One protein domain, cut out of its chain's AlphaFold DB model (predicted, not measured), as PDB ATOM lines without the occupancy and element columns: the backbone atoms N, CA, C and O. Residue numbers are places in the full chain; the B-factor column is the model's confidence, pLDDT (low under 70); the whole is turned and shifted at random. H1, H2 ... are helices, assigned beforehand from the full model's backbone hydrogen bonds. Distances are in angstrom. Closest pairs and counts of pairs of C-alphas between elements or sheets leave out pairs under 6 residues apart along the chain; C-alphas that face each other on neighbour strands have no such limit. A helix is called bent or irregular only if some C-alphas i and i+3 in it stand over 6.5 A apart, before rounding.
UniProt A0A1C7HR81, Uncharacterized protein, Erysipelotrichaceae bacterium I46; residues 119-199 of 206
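What this domain is: This is residues 119 to 199 of the 206 residues of an uncharacterized protein of Erysipelotrichaceae bacterium I46 (UniProt A0A1C7HR81). One long helix, H3, makes the long axis of a loose, elongated model; near its first end H1 crosses it steeply with the short H2 beside H1, and from its last end a long stretch without a named element folds back toward H1. Of that stretch, residues 182 to 191 stick out free, and its end at Asp 199 comes back near the first printed residue, Asp 119. The printed part has 81 residues, with three named helices in the order H1, H2, H3 and no named strand; the class is all helix, with 42 residues in the helices. The radius of gyration of the C-alphas is 14.8 A, which is loose, and the C-alphas span 44 by 28 by 22 A.

How they stand to each other: H3, residues 143 to 168, is the longest helix. H1, residues 120 to 131, touches H3, which meets it with residues 149 to 153 alone. The closest C-alphas of the two are those of Ile 127 and Leu 150, 6.9 A apart. Their lines stand at a steep tilt of 67 degrees and run the same way. H2, residues 135 to 138, only just touches H1, with 3 pairs of C-alphas within 8 A; H1 takes part with residues 124 to 128 alone. The closest C-alphas there are those of Ile 124 and Pro 135, 6.8 A apart. H2 and H3 are close but not clearly touching, with the C-alphas of Ile 138 and Phe 146 the closest at 7.5 A. In H1 every O i to N i+4 pair is within hydrogen-bond range, in H3 20 of 22 are, and H2 is too short for such a pair.

Where its parts are: H3 begins with C-alpha 143 at (128.430, 151.711, 135.416) and ends with C-alpha 168 at (146.366, 148.167, 168.401), 37.7 A from first to last C-alpha. It is irregular: C-alphas 164 and 167 are 7.4 A apart. H1 begins with C-alpha 120 at (136.570, 159.508, 138.914) and measures 16.0 A from first to last C-alpha. H2, four residues, measures 5.0 A.

The domain as a whole: The two C-alphas farthest apart are those of Lys 140 and Leu 170, at 44.7 A, while the C-alphas of Asp 119 and Asp 199 are 5.9 A apart. The printed part has no cut. The links H1 to H2 and H2 to H3 are tight, and residues 169 to 199 hold no named element. Without residues 182 to 191, the body spans 44 by 22 by 18 A. The mean pLDDT of the printed part is 71.6, and residue 167 and residues 169 to 199 are under 70.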
ATOM      1  N   ASP A 119     135.665 160.946 143.434       70.56
ATOM      2  CA  ASP A 119     135.935 161.505 142.117       70.56
ATOM      3  C   ASP A 119     136.485 160.404 141.190       70.56
ATOM      4  O   ASP A 119     137.145 159.450 141.623       70.56
ATOM      5  N   TRP A 120     136.205 160.526 139.896       73.38
ATOM      6  CA  TRP A 120     136.570 159.508 138.914       73.38
ATOM      7  C   TRP A 120     138.071 159.217 138.857       73.38
ATOM      8  O   TRP A 120     138.471 158.071 138.660       73.38
ATOM      9  N   SER A 121     138.921 160.232 139.021       78.19
ATOM     10  CA  SER A 121     140.372 160.049 138.940       78.19
ATOM     11  C   SER A 121     140.889 159.191 140.093       78.19
ATOM     12  O   SER A 121     141.692 158.275 139.882       78.19
ATOM     13  N   THR A 122     140.348 159.414 141.289       80.00
ATOM     14  CA  THR A 122     140.604 158.618 142.483       80.00
ATOM     15  C   THR A 122     140.051 157.205 142.310       80.00
ATOM     16  O   THR A 122     140.757 156.238 142.597       80.00
ATOM     17  N   ALA A 123     138.842 157.057 141.763       81.19
ATOM     18  CA  ALA A 123     138.237 155.754 141.493       81.19
ATOM     19  C   ALA A 123     139.043 154.908 140.485       81.19
ATOM     20  O   ALA A 123     139.344 153.743 140.752       81.19
ATOM     21  N   ILE A 124     139.459 155.491 139.355       83.81
ATOM     22  CA  ILE A 124     140.307 154.814 138.359       83.81
ATOM     23  C   ILE A 124     141.657 154.436 138.957       83.81
ATOM     24  O   ILE A 124     142.142 153.329 138.716       83.81
ATOM     25  N   SER A 125     142.257 155.333 139.741       83.19
ATOM     26  CA  SER A 125     143.538 155.065 140.398       83.19
ATOM     27  C   SER A 125     143.419 153.899 141.375       83.19
ATOM     28  O   SER A 125     144.240 152.987 141.325       83.19
ATOM     29  N   ALA A 126     142.363 153.872 142.195       82.56
ATOM     30  CA  ALA A 126     142.092 152.773 143.116       82.56
ATOM     31  C   ALA A 126     141.938 151.436 142.372       82.56
ATOM     32  O   ALA A 126     142.608 150.464 142.712       82.56
ATOM     33  N   ILE A 127     141.134 151.393 141.303       85.75
ATOM     34  CA  ILE A 127     140.980 150.176 140.491       85.75
ATOM     35  C   ILE A 127     142.312 149.755 139.872       85.75
ATOM     36  O   ILE A 127     142.703 148.597 139.983       85.75
ATOM     37  N   THR A 128     143.044 150.687 139.267       86.75
ATOM     38  CA  THR A 128     144.329 150.392 138.618       86.75
ATOM     39  C   THR A 128     145.326 149.789 139.611       86.75
ATOM     40  O   THR A 128     145.986 148.802 139.290       86.75
ATOM     41  N   VAL A 129     145.410 150.345 140.824       86.50
ATOM     42  CA  VAL A 129     146.317 149.874 141.881       86.50
ATOM     43  C   VAL A 129     145.930 148.480 142.379       86.50
ATOM     44  O   VAL A 129     146.806 147.627 142.503       86.50
ATOM     45  N   HIS A 130     144.644 148.228 142.626       83.50
ATOM     46  CA  HIS A 130     144.194 146.985 143.265       83.50
ATOM     47  C   HIS A 130     143.964 145.826 142.291       83.50
ATOM     48  O   HIS A 130     144.111 144.667 142.667       83.50
ATOM     49  N   THR A 131     143.643 146.100 141.025       83.38
ATOM     50  CA  THR A 131     143.337 145.043 140.048       83.38
ATOM     51  C   THR A 131     144.365 144.933 138.928       83.38
ATOM     52  O   THR A 131     144.248 144.040 138.093       83.38
ATOM     53  N   SER A 132     145.338 145.850 138.849       85.12
ATOM     54  CA  SER A 132     146.274 145.969 137.716       85.12
ATOM     55  C   SER A 132     145.590 146.159 136.350       85.12
ATOM     56  O   SER A 132     146.212 145.950 135.306       85.12
ATOM     57  N   HIS A 133     144.308 146.548 136.324       85.56
ATOM     58  CA  HIS A 133     143.608 146.817 135.070       85.56
ATOM     59  C   HIS A 133     144.069 148.157 134.501       85.56
ATOM     60  O   HIS A 133     144.169 149.150 135.216       85.56
ATOM     61  N   LEU A 134     144.311 148.195 133.190       88.00
ATOM     62  CA  LEU A 134     144.630 149.441 132.499       88.00
ATOM     63  C   LEU A 134     143.388 150.347 132.431       88.00
ATOM     64  O   LEU A 134     142.284 149.825 132.241       88.00
ATOM     65  N   PRO A 135     143.544 151.686 132.452       84.25
ATOM     66  CA  PRO A 135     142.428 152.626 132.302       84.25
ATOM     67  C   PRO A 135     141.531 152.338 131.088       84.25
ATOM     68  O   PRO A 135     140.310 152.395 131.194       84.25
ATOM     69  N   GLU A 136     142.114 151.927 129.958       85.19
ATOM     70  CA  GLU A 136     141.367 151.552 128.744       85.19
ATOM     71  C   GLU A 136     140.497 150.298 128.908       85.19
ATOM     72  O   GLU A 136     139.502 150.130 128.210       85.19
ATOM     73  N   THR A 137     140.854 149.400 129.828       86.38
ATOM     74  CA  THR A 137     140.009 148.246 130.174       86.38
ATOM     75  C   THR A 137     138.872 148.676 131.092       86.38
ATOM     76  O   THR A 137     137.746 148.220 130.922       86.38
ATOM     77  N   ILE A 138     139.138 149.604 132.017       86.44
ATOM     78  CA  ILE A 138     138.129 150.118 132.951       86.44
ATOM     79  C   ILE A 138     137.028 150.887 132.206       86.44
ATOM     80  O   ILE A 138     135.854 150.729 132.526       86.44
ATOM     81  N   LYS A 139     137.373 151.635 131.149       84.75
ATOM     82  CA  LYS A 139     136.403 152.322 130.270       84.75
ATOM     83  C   LYS A 139     135.375 151.387 129.612       84.75
ATOM     84  O   LYS A 139     134.289 151.836 129.256       84.75
ATOM     85  N   LYS A 140     135.704 150.100 129.474       88.81
ATOM     86  CA  LYS A 140     134.827 149.065 128.903       88.81
ATOM     87  C   LYS A 140     133.969 148.355 129.947       88.81
ATOM     88  O   LYS A 140     133.287 147.390 129.618       88.81
ATOM     89  N   LEU A 141     134.016 148.787 131.204       88.50
ATOM     90  CA  LEU A 141     133.058 148.346 132.209       88.50
ATOM     91  C   LEU A 141     131.752 149.121 132.042       88.50
ATOM     92  O   LEU A 141     131.740 150.253 131.560       88.50
ATOM     93  N   THR A 142     130.650 148.513 132.457       88.06
ATOM     94  CA  THR A 142     129.382 149.224 132.655       88.06
ATOM     95  C   THR A 142     129.412 149.991 133.976       88.06
ATOM     96  O   THR A 142     130.228 149.699 134.857       88.06
ATOM     97  N   LEU A 143     128.500 150.948 134.164       83.62
ATOM     98  CA  LEU A 143     128.430 151.711 135.416       83.62
ATOM     99  C   LEU A 143     128.184 150.810 136.642       83.62
ATOM    100  O   LEU A 143     128.769 151.038 137.701       83.62
ATOM    101  N   TYR A 144     127.383 149.748 136.500       83.31
ATOM    102  CA  TYR A 144     127.201 148.747 137.558       83.31
ATOM    103  C   TYR A 144     128.489 148.000 137.884       83.31
ATOM    104  O   TYR A 144     128.880 147.926 139.048       83.31
ATOM    105  N   GLN A 145     129.167 147.471 136.864       85.69
ATOM    106  CA  GLN A 145     130.416 146.728 137.051       85.69
ATOM    107  C   GLN A 145     131.489 147.600 137.701       85.69
ATOM    108  O   GLN A 145     132.180 147.150 138.611       85.69
ATOM    109  N   PHE A 146     131.583 148.858 137.277       87.12
ATOM    110  CA  PHE A 146     132.489 149.840 137.854       87.12
ATOM    111  C   PHE A 146     132.207 150.091 139.338       87.12
ATOM    112  O   PHE A 146     133.099 149.951 140.173       87.12
ATOM    113  N   ASN A 147     130.954 150.395 139.682       82.25
ATOM    114  CA  ASN A 147     130.555 150.662 141.062       82.25
ATOM    115  C   ASN A 147     130.711 149.433 141.968       82.25
ATOM    116  O   ASN A 147     131.138 149.563 143.115       82.25
ATOM    117  N   ASN A 148     130.431 148.234 141.458       81.56
ATOM    118  CA  ASN A 148     130.637 146.995 142.205       81.56
ATOM    119  C   ASN A 148     132.117 146.691 142.432       81.56
ATOM    120  O   ASN A 148     132.485 146.221 143.510       81.56
ATOM    121  N   LEU A 149     132.971 146.989 141.451       84.56
ATOM    122  CA  LEU A 149     134.412 146.839 141.599       84.56
ATOM    123  C   LEU A 149     134.967 147.803 142.654       84.56
ATOM    124  O   LEU A 149     135.761 147.394 143.498       84.56
ATOM    125  N   LEU A 150     134.499 149.053 142.665       83.31
ATOM    126  CA  LEU A 150     134.843 150.012 143.716       83.31
ATOM    127  C   LEU A 150     134.346 149.574 145.095       83.31
ATOM    128  O   LEU A 150     135.082 149.698 146.070       83.31
ATOM    129  N   GLU A 151     133.122 149.044 145.197       80.81
ATOM    130  CA  GLU A 151     132.604 148.507 146.462       80.81
ATOM    131  C   GLU A 151     133.486 147.366 146.978       80.81
ATOM    132  O   GLU A 151     133.774 147.313 148.174       80.81
ATOM    133  N   TYR A 152     133.918 146.469 146.089       82.81
ATOM    134  CA  TYR A 152     134.818 145.374 146.437       82.81
ATOM    135  C   TYR A 152     136.167 145.894 146.952       82.81
ATOM    136  O   TYR A 152     136.570 145.530 148.056       82.81
ATOM    137  N   ILE A 153     136.812 146.804 146.213       83.81
ATOM    138  CA  ILE A 153     138.103 147.395 146.603       83.81
ATOM    139  C   ILE A 153     137.987 148.134 147.939       83.81
ATOM    140  O   ILE A 153     138.851 148.007 148.799       83.81
ATOM    141  N   ASN A 154     136.903 148.881 148.156       77.69
ATOM    142  CA  ASN A 154     136.698 149.598 149.412       77.69
ATOM    143  C   ASN A 154     136.588 148.637 150.609       77.69
ATOM    144  O   ASN A 154     137.170 148.890 151.663       77.69
ATOM    145  N   LYS A 155     135.886 147.508 150.447       79.75
ATOM    146  CA  LYS A 155     135.813 146.465 151.485       79.75
ATOM    147  C   LYS A 155     137.168 145.818 151.743       79.75
ATOM    148  O   LYS A 155     137.518 145.595 152.900       79.75
ATOM    149  N   GLU A 156     137.931 145.557 150.686       79.44
ATOM    150  CA  GLU A 156     139.287 145.016 150.782       79.44
ATOM    151  C   GLU A 156     140.214 145.965 151.557       79.44
ATOM    152  O   GLU A 156     140.783 145.560 152.568       79.44
ATOM    153  N   ILE A 157     140.269 147.249 151.184       77.19
ATOM    154  CA  ILE A 157     141.065 148.276 151.882       77.19
ATOM    155  C   ILE A 157     140.638 148.402 153.349       77.19
ATOM    156  O   ILE A 157     141.484 148.455 154.247       77.19
ATOM    157  N   ALA A 158     139.329 148.456 153.616       74.94
ATOM    158  CA  ALA A 158     138.814 148.549 154.978       74.94
ATOM    159  C   ALA A 158     139.261 147.349 155.823       74.94
ATOM    160  O   ALA A 158     139.686 147.517 156.969       74.94
ATOM    161  N   PHE A 159     139.219 146.147 155.254       76.62
ATOM    162  CA  PHE A 159     139.657 144.929 155.918       76.62
ATOM    163  C   PHE A 159     141.168 144.874 156.136       76.62
ATOM    164  O   PHE A 159     141.605 144.538 157.237       76.62
ATOM    165  N   GLU A 160     141.979 145.253 155.149       76.31
ATOM    166  CA  GLU A 160     143.433 145.366 155.310       76.31
ATOM    167  C   GLU A 160     143.791 146.355 156.422       76.31
ATOM    168  O   GLU A 160     144.615 146.066 157.289       76.31
ATOM    169  N   TYR A 161     143.131 147.513 156.462       74.81
ATOM    170  CA  TYR A 161     143.328 148.483 157.534       74.81
ATOM    171  C   TYR A 161     142.963 147.900 158.906       74.81
ATOM    172  O   TYR A 161     143.749 147.989 159.854       74.81
ATOM    173  N   LYS A 162     141.790 147.266 159.018       73.75
ATOM    174  CA  LYS A 162     141.298 146.653 160.262       73.75
ATOM    175  C   LYS A 162     142.215 145.530 160.748       73.75
ATOM    176  O   LYS A 162     142.553 145.481 161.926       73.75
ATOM    177  N   THR A 163     142.674 144.663 159.849       75.44
ATOM    178  CA  THR A 163     143.607 143.573 160.180       75.44
ATOM    179  C   THR A 163     144.981 144.095 160.591       75.44
ATOM    180  O   THR A 163     145.527 143.634 161.592       75.44
ATOM    181  N   ASN A 164     145.516 145.110 159.910       74.88
ATOM    182  CA  ASN A 164     146.806 145.717 160.258       74.88
ATOM    183  C   ASN A 164     146.776 146.504 161.579       74.88
ATOM    184  O   ASN A 164     147.813 146.684 162.217       74.88
ATOM    185  N   THR A 165     145.599 146.961 162.010       71.75
ATOM    186  CA  THR A 165     145.410 147.710 163.263       71.75
ATOM    187  C   THR A 165     144.832 146.863 164.397       71.75
ATOM    188  O   THR A 165     144.699 147.356 165.515       71.75
ATOM    189  N   ILE A 166     144.570 145.569 164.172       70.25
ATOM    190  CA  ILE A 166     143.917 144.695 165.158       70.25
ATOM    191  C   ILE A 166     144.726 144.548 166.452       70.25
ATOM    192  O   ILE A 166     144.160 144.513 167.539       70.25
ATOM    193  N   ALA A 167     146.059 144.534 166.352       68.94
ATOM    194  CA  ALA A 167     146.964 144.461 167.501       68.94
ATOM    195  C   ALA A 167     147.035 145.775 168.303       68.94
ATOM    196  O   ALA A 167     147.612 145.804 169.389       68.94
ATOM    197  N   LEU A 168     146.472 146.857 167.760       70.75
ATOM    198  CA  LEU A 168     146.366 148.167 168.401       70.75
ATOM    199  C   LEU A 168     144.987 148.374 169.056       70.75
ATOM    200  O   LEU A 168     144.776 149.400 169.702       70.75
ATOM    201  N   SER A 169     144.061 147.419 168.900       60.72
ATOM    202  CA  SER A 169     142.705 147.475 169.451       60.72
ATOM    203  C   SER A 169     142.630 146.882 170.864       60.72
ATOM    204  O   SER A 169     143.260 145.867 171.161       60.72
ATOM    205  N   LEU A 170     141.825 147.510 171.728       60.00
ATOM    206  CA  LEU A 170     141.509 147.025 173.077       60.00
ATOM    207  C   LEU A 170     140.490 145.867 173.064       60.00
ATOM    208  O   LEU A 170     140.538 145.018 173.949       60.00
ATOM    209  N   GLU A 171     139.609 145.809 172.059       63.88
ATOM    210  CA  GLU A 171     138.510 144.837 171.922       63.88
ATOM    211  C   GLU A 171     138.425 144.358 170.447       63.88
ATOM    212  O   GLU A 171     137.991 145.102 169.562       63.88
ATOM    213  N   PRO A 172     138.845 143.117 170.121       57.81
ATOM    214  CA  PRO A 172     138.929 142.628 168.735       57.81
ATOM    215  C   PRO A 172     137.595 142.570 167.969       57.81
ATOM    216  O   PRO A 172     137.581 142.659 166.741       57.81
ATOM    217  N   SER A 173     136.471 142.431 168.677       61.06
ATOM    218  CA  SER A 173     135.119 142.330 168.104       61.06
ATOM    219  C   SER A 173     134.544 143.651 167.584       61.06
ATOM    220  O   SER A 173     133.517 143.630 166.913       61.06
ATOM    221  N   GLU A 174     135.182 144.791 167.863       59.16
ATOM    222  CA  GLU A 174     134.733 146.105 167.375       59.16
ATOM    223  C   GLU A 174     135.224 146.425 165.950       59.16
ATOM    224  O   GLU A 174     134.730 147.362 165.327       59.16
ATOM    225  N   TYR A 175     136.180 145.651 165.412       61.25
ATOM    226  CA  TYR A 175     136.865 145.986 164.156       61.25
ATOM    227  C   TYR A 175     136.461 145.134 162.953       61.25
ATOM    228  O   TYR A 175     136.426 145.669 161.852       61.25
ATOM    229  N   ILE A 176     136.140 143.851 163.113       59.59
ATOM    230  CA  ILE A 176     135.736 142.982 161.994       59.59
ATOM    231  C   ILE A 176     134.282 142.584 162.215       59.59
ATOM    232  O   ILE A 176     133.977 141.915 163.203       59.59
ATOM    233  N   ASN A 177     133.390 142.994 161.313       63.72
ATOM    234  CA  ASN A 177     131.982 142.617 161.371       63.72
ATOM    235  C   ASN A 177     131.577 141.798 160.136       63.72
ATOM    236  O   ASN A 177     132.211 141.848 159.083       63.72
ATOM    237  N   ASP A 178     130.474 141.059 160.253       60.91
ATOM    238  CA  ASP A 178     129.911 140.269 159.148       60.91
ATOM    239  C   ASP A 178     129.466 141.132 157.950       60.91
ATOM    240  O   ASP A 178     129.006 140.598 156.944       60.91
ATOM    241  N   GLU A 179     129.515 142.463 158.044       61.88
ATOM    242  CA  GLU A 179     129.160 143.372 156.949       61.88
ATOM    243  C   GLU A 179     130.334 143.626 155.996       61.88
ATOM    244  O   GLU A 179     130.102 143.887 154.812       61.88
ATOM    245  N   ASP A 180     131.573 143.488 156.482       60.28
ATOM    246  CA  ASP A 180     132.792 143.640 155.682       60.28
ATOM    247  C   ASP A 180     132.925 142.498 154.652       60.28
ATOM    248  O   ASP A 180     133.197 142.746 153.477       60.28
ATOM    249  N   PHE A 181     132.644 141.254 155.067       62.34
ATOM    250  CA  PHE A 181     132.618 140.055 154.215       62.34
ATOM    251  C   PHE A 181     131.496 139.098 154.641       62.34
ATOM    252  O   PHE A 181     131.744 138.101 155.324       62.34
ATOM    253  N   PRO A 182     130.242 139.370 154.254       56.75
ATOM    254  CA  PRO A 182     129.133 138.530 154.660       56.75
ATOM    255  C   PRO A 182     129.270 137.138 154.041       56.75
ATOM    256  O   PRO A 182     129.273 136.980 152.821       56.75
ATOM    257  N   LEU A 183     129.297 136.109 154.891       47.31
ATOM    258  CA  LEU A 183     129.284 134.699 154.475       47.31
ATOM    259  C   LEU A 183     127.984 134.302 153.738       47.31
ATOM    260  O   LEU A 183     127.860 133.180 153.255       47.31
ATOM    261  N   SER A 184     126.995 135.200 153.668       40.31
ATOM    262  CA  SER A 184     125.730 135.010 152.952       40.31
ATOM    263  C   SER A 184     125.169 136.344 152.426       40.31
ATOM    264  O   SER A 184     125.288 137.367 153.099       40.31
ATOM    265  N   PRO A 185     124.545 136.377 151.234       45.59
ATOM    266  CA  PRO A 185     124.027 137.612 150.649       45.59
ATOM    267  C   PRO A 185     122.898 138.192 151.517       45.59
ATOM    268  O   PRO A 185     121.808 137.626 151.604       45.59
ATOM    269  N   LYS A 186     123.147 139.330 152.175       52.34
ATOM    270  CA  LYS A 186     122.106 140.098 152.876       52.34
ATOM    271  C   LYS A 186     121.361 140.996 151.883       52.34
ATOM    272  O   LYS A 186     121.983 141.630 151.032       52.34
ATOM    273  N   LYS A 187     120.034 141.107 152.037       46.47
ATOM    274  CA  LYS A 187     119.227 142.149 151.378       46.47
ATOM    275  C   LYS A 187     119.672 143.514 151.921       46.47
ATOM    276  O   LYS A 187     119.582 143.748 153.123       46.47
ATOM    277  N   LYS A 188     120.237 144.361 151.055       47.28
ATOM    278  CA  LYS A 188     120.919 145.616 151.414       47.28
ATOM    279  C   LYS A 188     119.920 146.753 151.688       47.28
ATOM    280  O   LYS A 188     119.216 147.168 150.779       47.28
ATOM    281  N   GLU A 189     119.991 147.344 152.878       42.59
ATOM    282  CA  GLU A 189     119.791 148.787 153.083       42.59
ATOM    283  C   GLU A 189     121.108 149.352 153.628       42.59
ATOM    284  O   GLU A 189     121.367 149.331 154.825       42.59
ATOM    285  N   VAL A 190     121.991 149.805 152.737       41.47
ATOM    286  CA  VAL A 190     123.182 150.580 153.108       41.47
ATOM    287  C   VAL A 190     123.275 151.731 152.122       41.47
ATOM    288  O   VAL A 190     123.349 151.502 150.913       41.47
ATOM    289  N   LYS A 191     123.274 152.969 152.627       44.09
ATOM    290  CA  LYS A 191     123.671 154.133 151.833       44.09
ATOM    291  C   LYS A 191     125.152 153.988 151.511       44.09
ATOM    292  O   LYS A 191     125.986 154.076 152.410       44.09
ATOM    293  N   LYS A 192     125.474 153.701 150.254       51.00
ATOM    294  CA  LYS A 192     126.859 153.599 149.794       51.00
ATOM    295  C   LYS A 192     127.211 154.803 148.943       51.00
ATOM    296  O   LYS A 192     126.386 155.292 148.177       51.00
ATOM    297  N   LYS A 193     128.471 155.214 149.057       56.03
ATOM    298  CA  LYS A 193     129.100 156.159 148.143       56.03
ATOM    299  C   LYS A 193     129.338 155.448 146.811       56.03
ATOM    300  O   LYS A 193     130.082 154.472 146.770       56.03
ATOM    301  N   TYR A 194     128.690 155.921 145.756       61.19
ATOM    302  CA  TYR A 194     128.867 155.440 144.385       61.19
ATOM    303  C   TYR A 194     129.399 156.580 143.520       61.19
ATOM    304  O   TYR A 194     129.155 157.747 143.829       61.19
ATOM    305  N   THR A 195     130.091 156.250 142.433       59.78
ATOM    306  CA  THR A 195     130.429 157.246 141.413       59.78
ATOM    307  C   THR A 195     129.189 157.527 140.571       59.78
ATOM    308  O   THR A 195     128.508 156.603 140.109       59.78
ATOM    309  N   THR A 196     128.877 158.810 140.396       67.31
ATOM    310  CA  THR A 196     127.719 159.277 139.635       67.31
ATOM    311  C   THR A 196     128.065 159.589 138.187       67.31
ATOM    312  O   THR A 196     129.221 159.844 137.863       67.31
ATOM    313  N   LEU A 197     127.061 159.626 137.301       66.38
ATOM    314  CA  LEU A 197     127.269 160.103 135.926       66.38
ATOM    315  C   LEU A 197     127.909 161.498 135.909       66.38
ATOM    316  O   LEU A 197     128.765 161.762 135.072       66.38
ATOM    317  N   LYS A 198     127.537 162.367 136.856       66.75
ATOM    318  CA  LYS A 198     128.074 163.724 136.979       66.75
ATOM    319  C   LYS A 198     129.577 163.734 137.260       66.75
ATOM    320  O   LYS A 198     130.296 164.518 136.653       66.75
ATOM    321  N   ASP A 199     130.060 162.813 138.090       63.94
ATOM    322  CA  ASP A 199     131.491 162.687 138.408       63.94
ATOM    323  C   ASP A 199     132.331 162.247 137.190       63.94
ATOM    324  O   ASP A 199     133.550 162.421 137.170       63.94
TER     325      ASP A 199